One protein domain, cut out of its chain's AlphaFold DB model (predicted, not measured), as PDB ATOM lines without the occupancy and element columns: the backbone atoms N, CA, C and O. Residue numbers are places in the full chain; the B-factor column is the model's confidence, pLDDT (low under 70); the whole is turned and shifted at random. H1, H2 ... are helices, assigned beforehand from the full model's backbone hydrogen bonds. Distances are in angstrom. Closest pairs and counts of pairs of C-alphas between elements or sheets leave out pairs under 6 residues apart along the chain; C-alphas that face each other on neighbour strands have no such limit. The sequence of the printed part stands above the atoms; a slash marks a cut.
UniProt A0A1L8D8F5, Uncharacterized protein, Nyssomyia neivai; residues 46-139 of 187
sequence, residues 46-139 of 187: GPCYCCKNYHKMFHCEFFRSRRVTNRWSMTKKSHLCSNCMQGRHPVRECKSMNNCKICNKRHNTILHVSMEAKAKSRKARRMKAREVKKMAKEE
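What this domain is: This is residues 46 to 139 of the 187 residues of an uncharacterized protein of Nyssomyia neivai (UniProt A0A1L8D8F5). One long straight helix, H3, sticks out with its residues 118 to 139 like a handle from a small head made mostly of loops. The head holds two short helices, H1 and H2, near each other, and the long unnamed stretches 46 to 60 and 78 to 114. The printed part has 94 residues with three named helices, in the order H1, H2, H3, and no named strand; the class is all helix, though under half of the residues, 39 of 94, are in named elements. The whole is loose, with a radius of gyration of the C-alphas of 17.2 A, and elongated, spanning 55 by 30 by 21 A.

Where its parts are: H3 has residues 115 to 139 and measures 36.3 A from C-alpha 115 at (-14.622, 26.932, -10.841) to C-alpha 139 at (-23.799, 11.310, -42.347). H2 has residues 68 to 77 and measures 14.2 A. H1 has the four residues 61 to 64, with C-alpha 61 at (-9.230, 48.253, -20.877).

How they stand to each other: H3 touches no helix, and it is apart from both H1 and H2. H1 and H2 are close but not clearly touching; their closest C-alphas, those of Phe 63 and Arg 71, are 6.6 A apart. In H2 and H3 every O i to N i+4 pair is within hydrogen-bond range. H1 is too short for such a pair, and its one O i to N i+3 pair is within range.

The domain as a whole: The C-alphas of Lys 95 and Glu 138, the two farthest apart, are 55.9 A apart. Without residues 118 to 139, which stand free, the body has 72 residues and spans 32 by 28 by 18 A. The link from H1 to H2 is tight, and the link from H2 to H3, 37 residues, is long. The printed part has no cut. The mean pLDDT of the printed part is 91.9, and no printed residue is under 70.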
ATOM      1  N   GLY A  46       5.957  51.772 -19.521       76.12
ATOM      2  CA  GLY A  46       6.234  51.500 -20.934       76.12
ATOM      3  C   GLY A  46       4.961  51.212 -21.754       76.12
ATOM      4  O   GLY A  46       3.877  51.017 -21.187       76.12
ATOM      5  N   PRO A  47       5.069  51.171 -23.094       83.88
ATOM      6  CA  PRO A  47       3.922  50.959 -23.966       83.88
ATOM      7  C   PRO A  47       3.275  49.589 -23.722       83.88
ATOM      8  O   PRO A  47       3.933  48.561 -23.554       83.88
ATOM      9  N   CYS A  48       1.947  49.563 -23.712       87.38
ATOM     10  CA  CYS A  48       1.161  48.369 -23.454       87.38
ATOM     11  C   CYS A  48       1.209  47.405 -24.643       87.38
ATOM     12  O   CYS A  48       0.814  47.753 -25.755       87.38
ATOM     13  N   TYR A  49       1.557  46.140 -24.391       84.38
ATOM     14  CA  TYR A  49       1.605  45.088 -25.417       84.38
ATOM     15  C   TYR A  49       0.262  44.808 -26.114       84.38
ATOM     16  O   TYR A  49       0.243  44.178 -27.168       84.38
ATOM     17  N   CYS A  50      -0.867  45.232 -25.536       86.38
ATOM     18  CA  CYS A  50      -2.193  44.986 -26.111       86.38
ATOM     19  C   CYS A  50      -2.680  46.099 -27.037       86.38
ATOM     20  O   CYS A  50      -3.225  45.808 -28.098       86.38
ATOM     21  N   CYS A  51      -2.551  47.357 -26.613       88.44
ATOM     22  CA  CYS A  51      -3.150  48.500 -27.306       88.44
ATOM     23  C   CYS A  51      -2.137  49.592 -27.668       88.44
ATOM     24  O   CYS A  51      -2.542  50.638 -28.155       88.44
ATOM     25  N   LYS A  52      -0.842  49.363 -27.408       86.56
ATOM     26  CA  LYS A  52       0.272  50.273 -27.716       86.56
ATOM     27  C   LYS A  52       0.203  51.658 -27.042       86.56
ATOM     28  O   LYS A  52       1.002  52.522 -27.368       86.56
ATOM     29  N   ASN A  53      -0.689  51.846 -26.064       87.44
ATOM     30  CA  ASN A  53      -0.771  53.058 -25.235       87.44
ATOM     31  C   ASN A  53       0.086  52.925 -23.968       87.44
ATOM     32  O   ASN A  53       0.355  51.813 -23.520       87.44
ATOM     33  N   TYR A  54       0.462  54.040 -23.345       89.19
ATOM     34  CA  TYR A  54       1.305  54.059 -22.144       89.19
ATOM     35  C   TYR A  54       0.504  53.743 -20.877       89.19
ATOM     36  O   TYR A  54      -0.144  54.607 -20.292       89.19
ATOM     37  N   HIS A  55       0.525  52.479 -20.459       88.62
ATOM     38  CA  HIS A  55      -0.007  52.030 -19.174       88.62
ATOM     39  C   HIS A  55       0.462  50.612 -18.851       88.62
ATOM     40  O   HIS A  55       0.838  49.826 -19.720       88.62
ATOM     41  N   LYS A  56       0.354  50.233 -17.575       84.94
ATOM     42  CA  LYS A  56       0.593  48.849 -17.150       84.94
ATOM     43  C   LYS A  56      -0.510  47.930 -17.687       84.94
ATOM     44  O   LYS A  56      -1.682  48.300 -17.706       84.94
ATOM     45  N   MET A  57      -0.156  46.694 -18.040       87.12
ATOM     46  CA  MET A  57      -1.069  45.719 -18.661       87.12
ATOM     47  C   MET A  57      -2.378  45.494 -17.878       87.12
ATOM     48  O   MET A  57      -3.439  45.332 -18.476       87.12
ATOM     49  N   PHE A  58      -2.340  45.523 -16.540       83.38
ATOM     50  CA  PHE A  58      -3.549  45.375 -15.711       83.38
ATOM     51  C   PHE A  58      -4.536  46.542 -15.819       83.38
ATOM     52  O   PHE A  58      -5.720  46.351 -15.542       83.38
ATOM     53  N   HIS A  59      -4.074  47.731 -16.206       88.31
ATOM     54  CA  HIS A  59      -4.927  48.898 -16.429       88.31
ATOM     55  C   HIS A  59      -5.465  48.972 -17.860       88.31
ATOM     56  O   HIS A  59      -6.344  49.778 -18.132       88.31
ATOM     57  N   CYS A  60      -5.000  48.108 -18.764       92.00
ATOM     58  CA  CYS A  60      -5.457  48.099 -20.144       92.00
ATOM     59  C   CYS A  60      -6.925  47.658 -20.245       92.00
ATOM     60  O   CYS A  60      -7.257  46.493 -20.001       92.00
ATOM     61  N   GLU A  61      -7.809  48.559 -20.668       92.81
ATOM     62  CA  GLU A  61      -9.230  48.253 -20.877       92.81
ATOM     63  C   GLU A  61      -9.442  47.209 -21.972       92.81
ATOM     64  O   GLU A  61     -10.218  46.267 -21.799       92.81
ATOM     65  N   PHE A  62      -8.680  47.304 -23.065       92.19
ATOM     66  CA  PHE A  62      -8.722  46.322 -24.144       92.19
ATOM     67  C   PHE A  62      -8.342  44.921 -23.660       92.19
ATOM     68  O   PHE A  62      -8.936  43.936 -24.086       92.19
ATOM     69  N   PHE A  63      -7.368  44.810 -22.753       93.19
ATOM     70  CA  PHE A  63      -7.011  43.529 -22.151       93.19
ATOM     71  C   PHE A  63      -8.111  43.036 -21.204       93.19
ATOM     72  O   PHE A  63      -8.487  41.863 -21.245       93.19
ATOM     73  N   ARG A  64      -8.668  43.931 -20.380       92.38
ATOM     74  CA  ARG A  64      -9.743  43.623 -19.422       92.38
ATOM     75  C   ARG A  64     -11.022  43.143 -20.101       92.38
ATOM     76  O   ARG A  64     -11.638  42.218 -19.572       92.38
ATOM     77  N   SER A  65     -11.370  43.707 -21.257       92.44
ATOM     78  CA  SER A  65     -12.566  43.347 -22.029       92.44
ATOM     79  C   SER A  65     -12.461  41.978 -22.711       92.44
ATOM     80  O   SER A  65     -13.473  41.392 -23.101       92.44
ATOM     81  N   ARG A  66     -11.254  41.405 -22.842       93.44
ATOM     82  CA  ARG A  66     -11.096  40.056 -23.397       93.44
ATOM     83  C   ARG A  66     -11.540  38.984 -22.406       93.44
ATOM     84  O   ARG A  66     -11.318  39.061 -21.198       93.44
ATOM     85  N   ARG A  67     -12.103  37.903 -22.957       92.88
ATOM     86  CA  ARG A  67     -12.402  36.670 -22.213       92.88
ATOM     87  C   ARG A  67     -11.145  36.157 -21.514       92.88
ATOM     88  O   ARG A  67     -10.059  36.223 -22.085       92.88
ATOM     89  N   VAL A  68     -11.293  35.564 -20.329       93.44
ATOM     90  CA  VAL A  68     -10.151  35.100 -19.516       93.44
ATOM     91  C   VAL A  68      -9.226  34.151 -20.285       93.44
ATOM     92  O   VAL A  68      -8.009  34.253 -20.176       93.44
ATOM     93  N   THR A  69      -9.785  33.273 -21.124       92.25
ATOM     94  CA  THR A  69      -9.012  32.381 -22.005       92.25
ATOM     95  C   THR A  69      -8.124  33.155 -22.978       92.25
ATOM     96  O   THR A  69      -6.967  32.798 -23.170       92.25
ATOM     97  N   ASN A  70      -8.642  34.242 -23.550       93.25
ATOM     98  CA  ASN A  70      -7.893  35.102 -24.456       93.25
ATOM     99  C   ASN A  70      -6.847  35.906 -23.689       93.25
ATOM    100  O   ASN A  70      -5.730  36.018 -24.176       93.25
ATOM    101  N   ARG A  71      -7.160  36.380 -22.474       94.81
ATOM    102  CA  ARG A  71      -6.179  37.047 -21.606       94.81
ATOM    103  C   ARG A  71      -4.970  36.150 -21.343       94.81
ATOM    104  O   ARG A  71      -3.848  36.580 -21.572       94.81
ATOM    105  N   TRP A  72      -5.195  34.882 -20.990       94.44
ATOM    106  CA  TRP A  72      -4.117  33.894 -20.844       94.44
ATOM    107  C   TRP A  72      -3.296  33.717 -22.119       94.44
ATOM    108  O   TRP A  72      -2.067  33.708 -22.059       94.44
ATOM    109  N   SER A  73      -3.954  33.574 -23.269       94.00
ATOM    110  CA  SER A  73      -3.267  33.438 -24.555       94.00
ATOM    111  C   SER A  73      -2.442  34.675 -24.896       94.00
ATOM    112  O   SER A  73      -1.321  34.536 -25.366       94.00
ATOM    113  N   MET A  74      -2.960  35.875 -24.638       92.44
ATOM    114  CA  MET A  74      -2.253  37.134 -24.874       92.44
ATOM    115  C   MET A  74      -1.036  37.264 -23.961       92.44
ATOM    116  O   MET A  74       0.057  37.498 -24.456       92.44
ATOM    117  N   THR A  75      -1.186  37.012 -22.656       92.81
ATOM    118  CA  THR A  75      -0.062  37.013 -21.706       92.81
ATOM    119  C   THR A  75       1.048  36.056 -22.145       92.81
ATOM    120  O   THR A  75       2.216  36.432 -22.122       92.81
ATOM    121  N   LYS A  76       0.692  34.851 -22.614       91.56
ATOM    122  CA  LYS A  76       1.659  33.874 -23.139       91.56
ATOM    123  C   LYS A  76       2.323  34.335 -24.437       91.56
ATOM    124  O   LYS A  76       3.537  34.241 -24.545       91.56
ATOM    125  N   LYS A  77       1.547  34.844 -25.399       91.88
ATOM    126  CA  LYS A  77       2.056  35.340 -26.692       91.88
ATOM    127  C   LYS A  77       2.994  36.535 -26.531       91.88
ATOM    128  O   LYS A  77       3.954  36.659 -27.274       91.88
ATOM    129  N   SER A  78       2.727  37.401 -25.558       88.56
ATOM    130  CA  SER A  78       3.590  38.538 -25.232       88.56
ATOM    131  C   SER A  78       4.764  38.160 -24.318       88.56
ATOM    132  O   SER A  78       5.515  39.045 -23.926       88.56
ATOM    133  N   HIS A  79       4.920  36.876 -23.963       90.44
ATOM    134  CA  HIS A  79       5.948  36.364 -23.045       90.44
ATOM    135  C   HIS A  79       5.986  37.080 -21.689       90.44
ATOM    136  O   HIS A  79       7.039  37.204 -21.070       90.44
ATOM    137  N   LEU A  80       4.832  37.548 -21.215       92.00
ATOM    138  CA  LEU A  80       4.729  38.235 -19.936       92.00
ATOM    139  C   LEU A  80       4.544  37.239 -18.797       92.00
ATOM    140  O   LEU A  80       3.809  36.253 -18.919       92.00
ATOM    141  N   CYS A  81       5.137  37.544 -17.646       93.81
ATOM    142  CA  CYS A  81       4.881  36.788 -16.427       93.81
ATOM    143  C   CYS A  81       3.386  36.838 -16.067       93.81
ATOM    144  O   CYS A  81       2.807  37.910 -15.915       93.81
ATOM    145  N   SER A  82       2.735  35.691 -15.859       94.69
ATOM    146  CA  SER A  82       1.298  35.660 -15.536       94.69
ATOM    147  C   SER A  82       0.958  36.170 -14.131       94.69
ATOM    148  O   SER A  82      -0.222  36.318 -13.808       94.69
ATOM    149  N   ASN A  83       1.960  36.462 -13.294       95.19
ATOM    150  CA  ASN A  83       1.758  37.030 -11.966       95.19
ATOM    151  C   ASN A  83       1.798  38.563 -11.959       95.19
ATOM    152  O   ASN A  83       0.789  39.216 -11.692       95.19
ATOM    153  N   CYS A  84       2.946  39.149 -12.300       92.25
ATOM    154  CA  CYS A  84       3.101  40.605 -12.335       92.25
ATOM    155  C   CYS A  84       2.670  41.234 -13.670       92.25
ATOM    156  O   CYS A  84       2.483  42.445 -13.730       92.25
ATOM    157  N   MET A  85       2.469  40.431 -14.724       90.69
ATOM    158  CA  MET A  85       2.138  40.879 -16.088       90.69
ATOM    159  C   MET A  85       3.151  41.872 -16.660       90.69
ATOM    160  O   MET A  85       2.798  42.762 -17.432       90.69
ATOM    161  N   GLN A  86       4.410  41.708 -16.257       86.69
ATOM    162  CA  GLN A  86       5.552  42.532 -16.629       86.69
ATOM    163  C   GLN A  86       6.787  41.649 -16.814       86.69
ATOM    164  O   GLN A  86       6.906  40.609 -16.161       86.69
ATOM    165  N   GLY A  87       7.706  42.099 -17.670       85.62
ATOM    166  CA  GLY A  87       8.968  41.418 -17.950       85.62
ATOM    167  C   GLY A  87       8.804  40.042 -18.602       85.62
ATOM    168  O   GLY A  87       7.700  39.501 -18.706       85.62
ATOM    169  N   ARG A  88       9.933  39.472 -19.019       89.88
ATOM    170  CA  ARG A  88      10.025  38.148 -19.641       89.88
ATOM    171  C   ARG A  88      10.624  37.152 -18.651       89.88
ATOM    172  O   ARG A  88      11.765  36.755 -18.779       89.88
ATOM    173  N   HIS A  89       9.861  36.788 -17.625       92.44
ATOM    174  CA  HIS A  89      10.299  35.789 -16.646       92.44
ATOM    175  C   HIS A  89       9.176  34.799 -16.313       92.44
ATOM    176  O   HIS A  89       7.988  35.149 -16.375       92.44
ATOM    177  N   PRO A  90       9.517  33.555 -15.938       92.38
ATOM    178  CA  PRO A  90       8.540  32.593 -15.460       92.38
ATOM    179  C   PRO A  90       8.037  32.973 -14.062       92.38
ATOM    180  O   PRO A  90       8.717  33.604 -13.260       92.38
ATOM    181  N   VAL A  91       6.834  32.511 -13.716       93.88
ATOM    182  CA  VAL A  91       6.187  32.809 -12.421       93.88
ATOM    183  C   VAL A  91       7.036  32.404 -11.208       93.88
ATOM    184  O   VAL A  91       6.909  33.017 -10.150       93.88
ATOM    185  N   ARG A  92       7.885  31.379 -11.357       93.19
ATOM    186  CA  ARG A  92       8.765  30.862 -10.298       93.19
ATOM    187  C   ARG A  92       9.857  31.858  -9.900       93.19
ATOM    188  O   ARG A  92      10.182  31.941  -8.727       93.19
ATOM    189  N   GLU A  93      10.335  32.651 -10.854       93.06
ATOM    190  CA  GLU A  93      11.366  33.683 -10.666       93.06
ATOM    191  C   GLU A  93      10.751  35.072 -10.436       93.06
ATOM    192  O   GLU A  93      11.439  36.089 -10.344       93.06
ATOM    193  N   CYS A  94       9.420  35.146 -10.354       94.69
ATOM    194  CA  CYS A  94       8.728  36.407 -10.188       94.69
ATOM    195  C   CYS A  94       8.961  36.972  -8.783       94.69
ATOM    196  O   CYS A  94       8.465  36.432  -7.794       94.69
ATOM    197  N   LYS A  95       9.629  38.127  -8.725       92.94
ATOM    198  CA  LYS A  95       9.875  38.896  -7.493       92.94
ATOM    199  C   LYS A  95       8.607  39.505  -6.882       92.94
ATOM    200  O   LYS A  95       8.626  39.974  -5.752       92.94
ATOM    201  N   SER A  96       7.495  39.531  -7.623       92.00
ATOM    202  CA  SER A  96       6.228  40.036  -7.091       92.00
ATOM    203  C   SER A  96       5.638  39.051  -6.085       92.00
ATOM    204  O   SER A  96       5.394  37.889  -6.416       92.00
ATOM    205  N   MET A  97       5.353  39.563  -4.888       92.81
ATOM    206  CA  MET A  97       4.724  38.830  -3.784       92.81
ATOM    207  C   MET A  97       3.207  38.685  -3.937       92.81
ATOM    208  O   MET A  97       2.558  37.997  -3.152       92.81
ATOM    209  N   ASN A  98       2.617  39.330  -4.946       92.00
ATOM    210  CA  ASN A  98       1.176  39.314  -5.124       92.00
ATOM    211  C   ASN A  98       0.712  37.934  -5.582       92.00
ATOM    212  O   ASN A  98       1.268  37.360  -6.516       92.00
ATOM    213  N   ASN A  99      -0.368  37.463  -4.968       95.44
ATOM    214  CA  ASN A  99      -1.087  36.267  -5.378       95.44
ATOM    215  C   ASN A  99      -2.500  36.635  -5.836       95.44
ATOM    216  O   ASN A  99      -3.021  37.718  -5.550       95.44
ATOM    217  N   CYS A 100      -3.141  35.717  -6.554       95.81
ATOM    218  CA  CYS A 100      -4.530  35.868  -6.955       95.81
ATOM    219  C   CYS A 100      -5.413  36.021  -5.715       95.81
ATOM    220  O   CYS A 100      -5.505  35.092  -4.921       95.81
ATOM    221  N   LYS A 101      -6.149  37.128  -5.608       95.62
ATOM    222  CA  LYS A 101      -7.006  37.423  -4.443       95.62
ATOM    223  C   LYS A 101      -8.187  36.457  -4.259       95.62
ATOM    224  O   LYS A 101      -8.847  36.496  -3.234       95.62
ATOM    225  N   ILE A 102      -8.482  35.626  -5.264       95.62
ATOM    226  CA  ILE A 102      -9.643  34.720  -5.268       95.62
ATOM    227  C   ILE A 102      -9.242  33.280  -4.924       95.62
ATOM    228  O   ILE A 102     -10.034  32.527  -4.372       95.62
ATOM    229  N   CYS A 103      -8.027  32.854  -5.280       95.38
ATOM    230  CA  CYS A 103      -7.601  31.463  -5.071       95.38
ATOM    231  C   CYS A 103      -6.194  31.310  -4.500       95.38
ATOM    232  O   CYS A 103      -5.693  30.191  -4.442       95.38
ATOM    233  N   ASN A 104      -5.544  32.419  -4.149       94.88
ATOM    234  CA  ASN A 104      -4.226  32.499  -3.520       94.88
ATOM    235  C   ASN A 104      -3.086  31.802  -4.282       94.88
ATOM    236  O   ASN A 104      -2.008  31.584  -3.742       94.88
ATOM    237  N   LYS A 105      -3.285  31.486  -5.567       94.44
ATOM    238  CA  LYS A 105      -2.242  30.943  -6.448       94.44
ATOM    239  C   LYS A 105      -1.436  32.068  -7.098       94.44
ATOM    240  O   LYS A 105      -1.948  33.173  -7.279       94.44
ATOM    241  N   ARG A 106      -0.217  31.750  -7.542       94.94
ATOM    242  CA  ARG A 106       0.694  32.682  -8.231       94.94
ATOM    243  C   ARG A 106       0.219  33.025  -9.650       94.94
ATOM    244  O   ARG A 106       0.634  32.407 -10.627       94.94
ATOM    245  N   HIS A 107      -0.714  33.960  -9.752       95.06
ATOM    246  CA  HIS A 107      -1.119  34.639 -10.982       95.06
ATOM    247  C   HIS A 107      -1.872  35.923 -10.630       95.06
ATOM    248  O   HIS A 107      -2.461  36.038  -9.554       95.06
ATOM    249  N   ASN A 108      -1.941  36.859 -11.572       95.38
ATOM    250  CA  ASN A 108      -2.733  38.062 -11.395       95.38
ATOM    251  C   ASN A 108      -4.234  37.735 -11.322       95.38
ATOM    252  O   ASN A 108      -4.731  36.946 -12.126       95.38
ATOM    253  N   THR A 109      -4.989  38.382 -10.428       94.94
ATOM    254  CA  THR A 109      -6.441  38.168 -10.271       94.94
ATOM    255  C   THR A 109      -7.224  38.342 -11.575       94.94
ATOM    256  O   THR A 109      -8.203  37.633 -11.796       94.94
ATOM    257  N   ILE A 110      -6.771  39.199 -12.496       93.56
ATOM    258  CA  ILE A 110      -7.405  39.347 -13.816       93.56
ATOM    259  C   ILE A 110      -7.347  38.055 -14.653       93.56
ATOM    260  O   ILE A 110      -8.189  37.820 -15.512       93.56
ATOM    261  N   LEU A 111      -6.387  37.169 -14.408       95.06
ATOM    262  CA  LEU A 111      -6.275  35.880 -15.090       95.06
ATOM    263  C   LEU A 111      -7.051  34.762 -14.378       95.06
ATOM    264  O   LEU A 111      -7.059  33.623 -14.849       95.06
ATOM    265  N   HIS A 112      -7.725  35.058 -13.267       95.69
ATOM    266  CA  HIS A 112      -8.464  34.054 -12.516       95.69
ATOM    267  C   HIS A 112      -9.624  33.467 -13.332       95.69
ATOM    268  O   HIS A 112     -10.448  34.189 -13.895       95.69
ATOM    269  N   VAL A 113      -9.717  32.135 -13.346       94.12
ATOM    270  CA  VAL A 113     -10.858  31.401 -13.906       94.12
ATOM    271  C   VAL A 113     -11.588  30.706 -12.761       94.12
ATOM    272  O   VAL A 113     -11.049  29.748 -12.190       94.12
ATOM    273  N   SER A 114     -12.810  31.162 -12.467       92.69
ATOM    274  CA  SER A 114     -13.641  30.582 -11.410       92.69
ATOM    275  C   SER A 114     -13.998  29.128 -11.716       92.69
ATOM    276  O   SER A 114     -14.059  28.705 -12.878       92.69
ATOM    277  N   MET A 115     -14.232  28.335 -10.670       90.75
ATOM    278  CA  MET A 115     -14.622  26.932 -10.841       90.75
ATOM    279  C   MET A 115     -15.955  26.807 -11.576       90.75
ATOM    280  O   MET A 115     -16.093  25.949 -12.444       90.75
ATOM    281  N   GLU A 116     -16.883  27.729 -11.330       90.25
ATOM    282  CA  GLU A 116     -18.141  27.820 -12.065       90.25
ATOM    283  C   GLU A 116     -17.913  28.078 -13.565       90.25
ATOM    284  O   GLU A 116     -18.468  27.375 -14.411       90.25
ATOM    285  N   ALA A 117     -17.028  29.013 -13.928       89.81
ATOM    286  CA  ALA A 117     -16.678  29.265 -15.327       89.81
ATOM    287  C   ALA A 117     -16.006  28.040 -15.983       89.81
ATOM    288  O   ALA A 117     -16.266  27.718 -17.151       89.81
ATOM    289  N   LYS A 118     -15.182  27.296 -15.233       89.94
ATOM    290  CA  LYS A 118     -14.613  26.017 -15.698       89.94
ATOM    291  C   LYS A 118     -15.696  24.955 -15.896       89.94
ATOM    292  O   LYS A 118     -15.671  24.250 -16.900       89.94
ATOM    293  N   ALA A 119     -16.661  24.849 -14.988       92.81
ATOM    294  CA  ALA A 119     -17.768  23.903 -15.105       92.81
ATOM    295  C   ALA A 119     -18.658  24.225 -16.318       92.81
ATOM    296  O   ALA A 119     -18.908  23.342 -17.144       92.81
ATOM    297  N   LYS A 120     -19.043  25.497 -16.493       92.31
ATOM    298  CA  LYS A 120     -19.817  25.979 -17.651       92.31
ATOM    299  C   LYS A 120     -19.102  25.679 -18.971       92.31
ATOM    300  O   LYS A 120     -19.705  25.106 -19.876       92.31
ATOM    301  N   SER A 121     -17.804  25.975 -19.067       91.19
ATOM    302  CA  SER A 121     -17.022  25.686 -20.281       91.19
ATOM    303  C   SER A 121     -16.872  24.184 -20.562       91.19
ATOM    304  O   SER A 121     -16.999  23.767 -21.715       91.19
ATOM    305  N   ARG A 122     -16.686  23.341 -19.534       93.44
ATOM    306  CA  ARG A 122     -16.673  21.871 -19.683       93.44
ATOM    307  C   ARG A 122     -18.021  21.332 -20.161       93.44
ATOM    308  O   ARG A 122     -18.036  20.507 -21.077       93.44
ATOM    309  N   LYS A 123     -19.134  21.798 -19.579       95.00
ATOM    310  CA  LYS A 123     -20.496  21.413 -19.987       95.00
ATOM    311  C   LYS A 123     -20.752  21.810 -21.440       95.00
ATOM    312  O   LYS A 123     -21.121  20.952 -22.238       95.00
ATOM    313  N   ALA A 124     -20.456  23.057 -21.808       93.88
ATOM    314  CA  ALA A 124     -20.601  23.547 -23.179       93.88
ATOM    315  C   ALA A 124     -19.776  22.720 -24.182       93.88
ATOM    316  O   ALA A 124     -20.297  22.302 -25.214       93.88
ATOM    317  N   ARG A 125     -18.513  22.404 -23.861       94.06
ATOM    318  CA  ARG A 125     -17.658  21.573 -24.727       94.06
ATOM    319  C   ARG A 125     -18.203  20.153 -24.896       94.06
ATOM    320  O   ARG A 125     -18.144  19.610 -25.993       94.06
ATOM    321  N   ARG A 126     -18.758  19.557 -23.835       96.50
ATOM    322  CA  ARG A 126     -19.388  18.227 -23.885       96.50
ATOM    323  C   ARG A 126     -20.659  18.225 -24.740       96.50
ATOM    324  O   ARG A 126     -20.865  17.260 -25.467       96.50
ATOM    325  N   MET A 127     -21.477  19.277 -24.668       96.19
ATOM    326  CA  MET A 127     -22.671  19.415 -25.513       96.19
ATOM    327  C   MET A 127     -22.288  19.520 -26.991       96.19
ATOM    328  O   MET A 127     -22.749  18.705 -27.782       96.19
ATOM    329  N   LYS A 128     -21.337  20.399 -27.333       96.25
ATOM    330  CA  LYS A 128     -20.823  20.513 -28.709       96.25
ATOM    331  C   LYS A 128     -20.239  19.198 -29.233       96.25
ATOM    332  O   LYS A 128     -20.514  18.802 -30.354       96.25
ATOM    333  N   ALA A 129     -19.469  18.480 -28.414       95.56
ATOM    334  CA  ALA A 129     -18.915  17.186 -28.816       95.56
ATOM    335  C   ALA A 129     -19.997  16.116 -29.054       95.56
ATOM    336  O   ALA A 129     -19.804  15.231 -29.883       95.56
ATOM    337  N   ARG A 130     -21.123  16.166 -28.328       96.19
ATOM    338  CA  ARG A 130     -22.269  15.272 -28.560       96.19
ATOM    339  C   ARG A 130     -22.985  15.603 -29.866       96.19
ATOM    340  O   ARG A 130     -23.337  14.682 -30.589       96.19
ATOM    341  N   GLU A 131     -23.148  16.884 -30.168       96.69
ATOM    342  CA  GLU A 131     -23.753  17.363 -31.412       96.69
ATOM    343  C   GLU A 131     -22.921  16.963 -32.637       96.69
ATOM    344  O   GLU A 131     -23.447  16.324 -33.541       96.69
ATOM    345  N   VAL A 132     -21.598  17.169 -32.600       95.06
ATOM    346  CA  VAL A 132     -20.678  16.706 -33.661       95.06
ATOM    347  C   VAL A 132     -20.769  15.189 -33.872       95.06
ATOM    348  O   VAL A 132     -20.786  14.721 -35.006       95.06
ATOM    349  N   LYS A 133     -20.873  14.399 -32.792       95.94
ATOM    350  CA  LYS A 133     -21.063  12.940 -32.897       95.94
ATOM    351  C   LYS A 133     -22.412  12.555 -33.501       95.94
ATOM    352  O   LYS A 133     -22.483  11.536 -34.179       95.94
ATOM    353  N   LYS A 134     -23.469  13.326 -33.229       95.38
ATOM    354  CA  LYS A 134     -24.797  13.106 -33.813       95.38
ATOM    355  C   LYS A 134     -24.758  13.363 -35.323       95.38
ATOM    356  O   LYS A 134     -25.123  12.467 -36.071       95.38
ATOM    357  N   MET A 135     -24.194  14.497 -35.746       90.12
ATOM    358  CA  MET A 135     -24.033  14.844 -37.164       90.12
ATOM    359  C   MET A 135     -23.208  13.794 -37.926       90.12
ATOM    360  O   MET A 135     -23.624  13.329 -38.978       90.12
ATOM    361  N   ALA A 136     -22.090  13.332 -37.352       92.81
ATOM    362  CA  ALA A 136     -21.261  12.295 -37.974       92.81
ATOM    363  C   ALA A 136     -21.975  10.931 -38.094       92.81
ATOM    364  O   ALA A 136     -21.693  10.156 -39.005       92.81
ATOM    365  N   LYS A 137     -22.894  10.614 -37.170       90.25
ATOM    366  CA  LYS A 137     -23.700   9.385 -37.234       90.25
ATOM    367  C   LYS A 137     -24.772   9.477 -38.320       90.25
ATOM    368  O   LYS A 137     -25.008   8.485 -38.996       90.25
ATOM    369  N   GLU A 138     -25.396  10.641 -38.478       84.06
ATOM    370  CA  GLU A 138     -26.403  10.897 -39.516       84.06
ATOM    371  C   GLU A 138     -25.776  10.864 -40.920       84.06
ATOM    372  O   GLU A 138     -26.331  10.239 -41.818       84.06
ATOM    373  N   GLU A 139     -24.565  11.405 -41.092       80.50
ATOM    374  CA  GLU A 139     -23.799  11.310 -42.347       80.50
ATOM    375  C   GLU A 139     -23.445   9.856 -42.706       80.50
ATOM    376  O   GLU A 139     -23.632   9.423 -43.842       80.50
TER     377      GLU A 139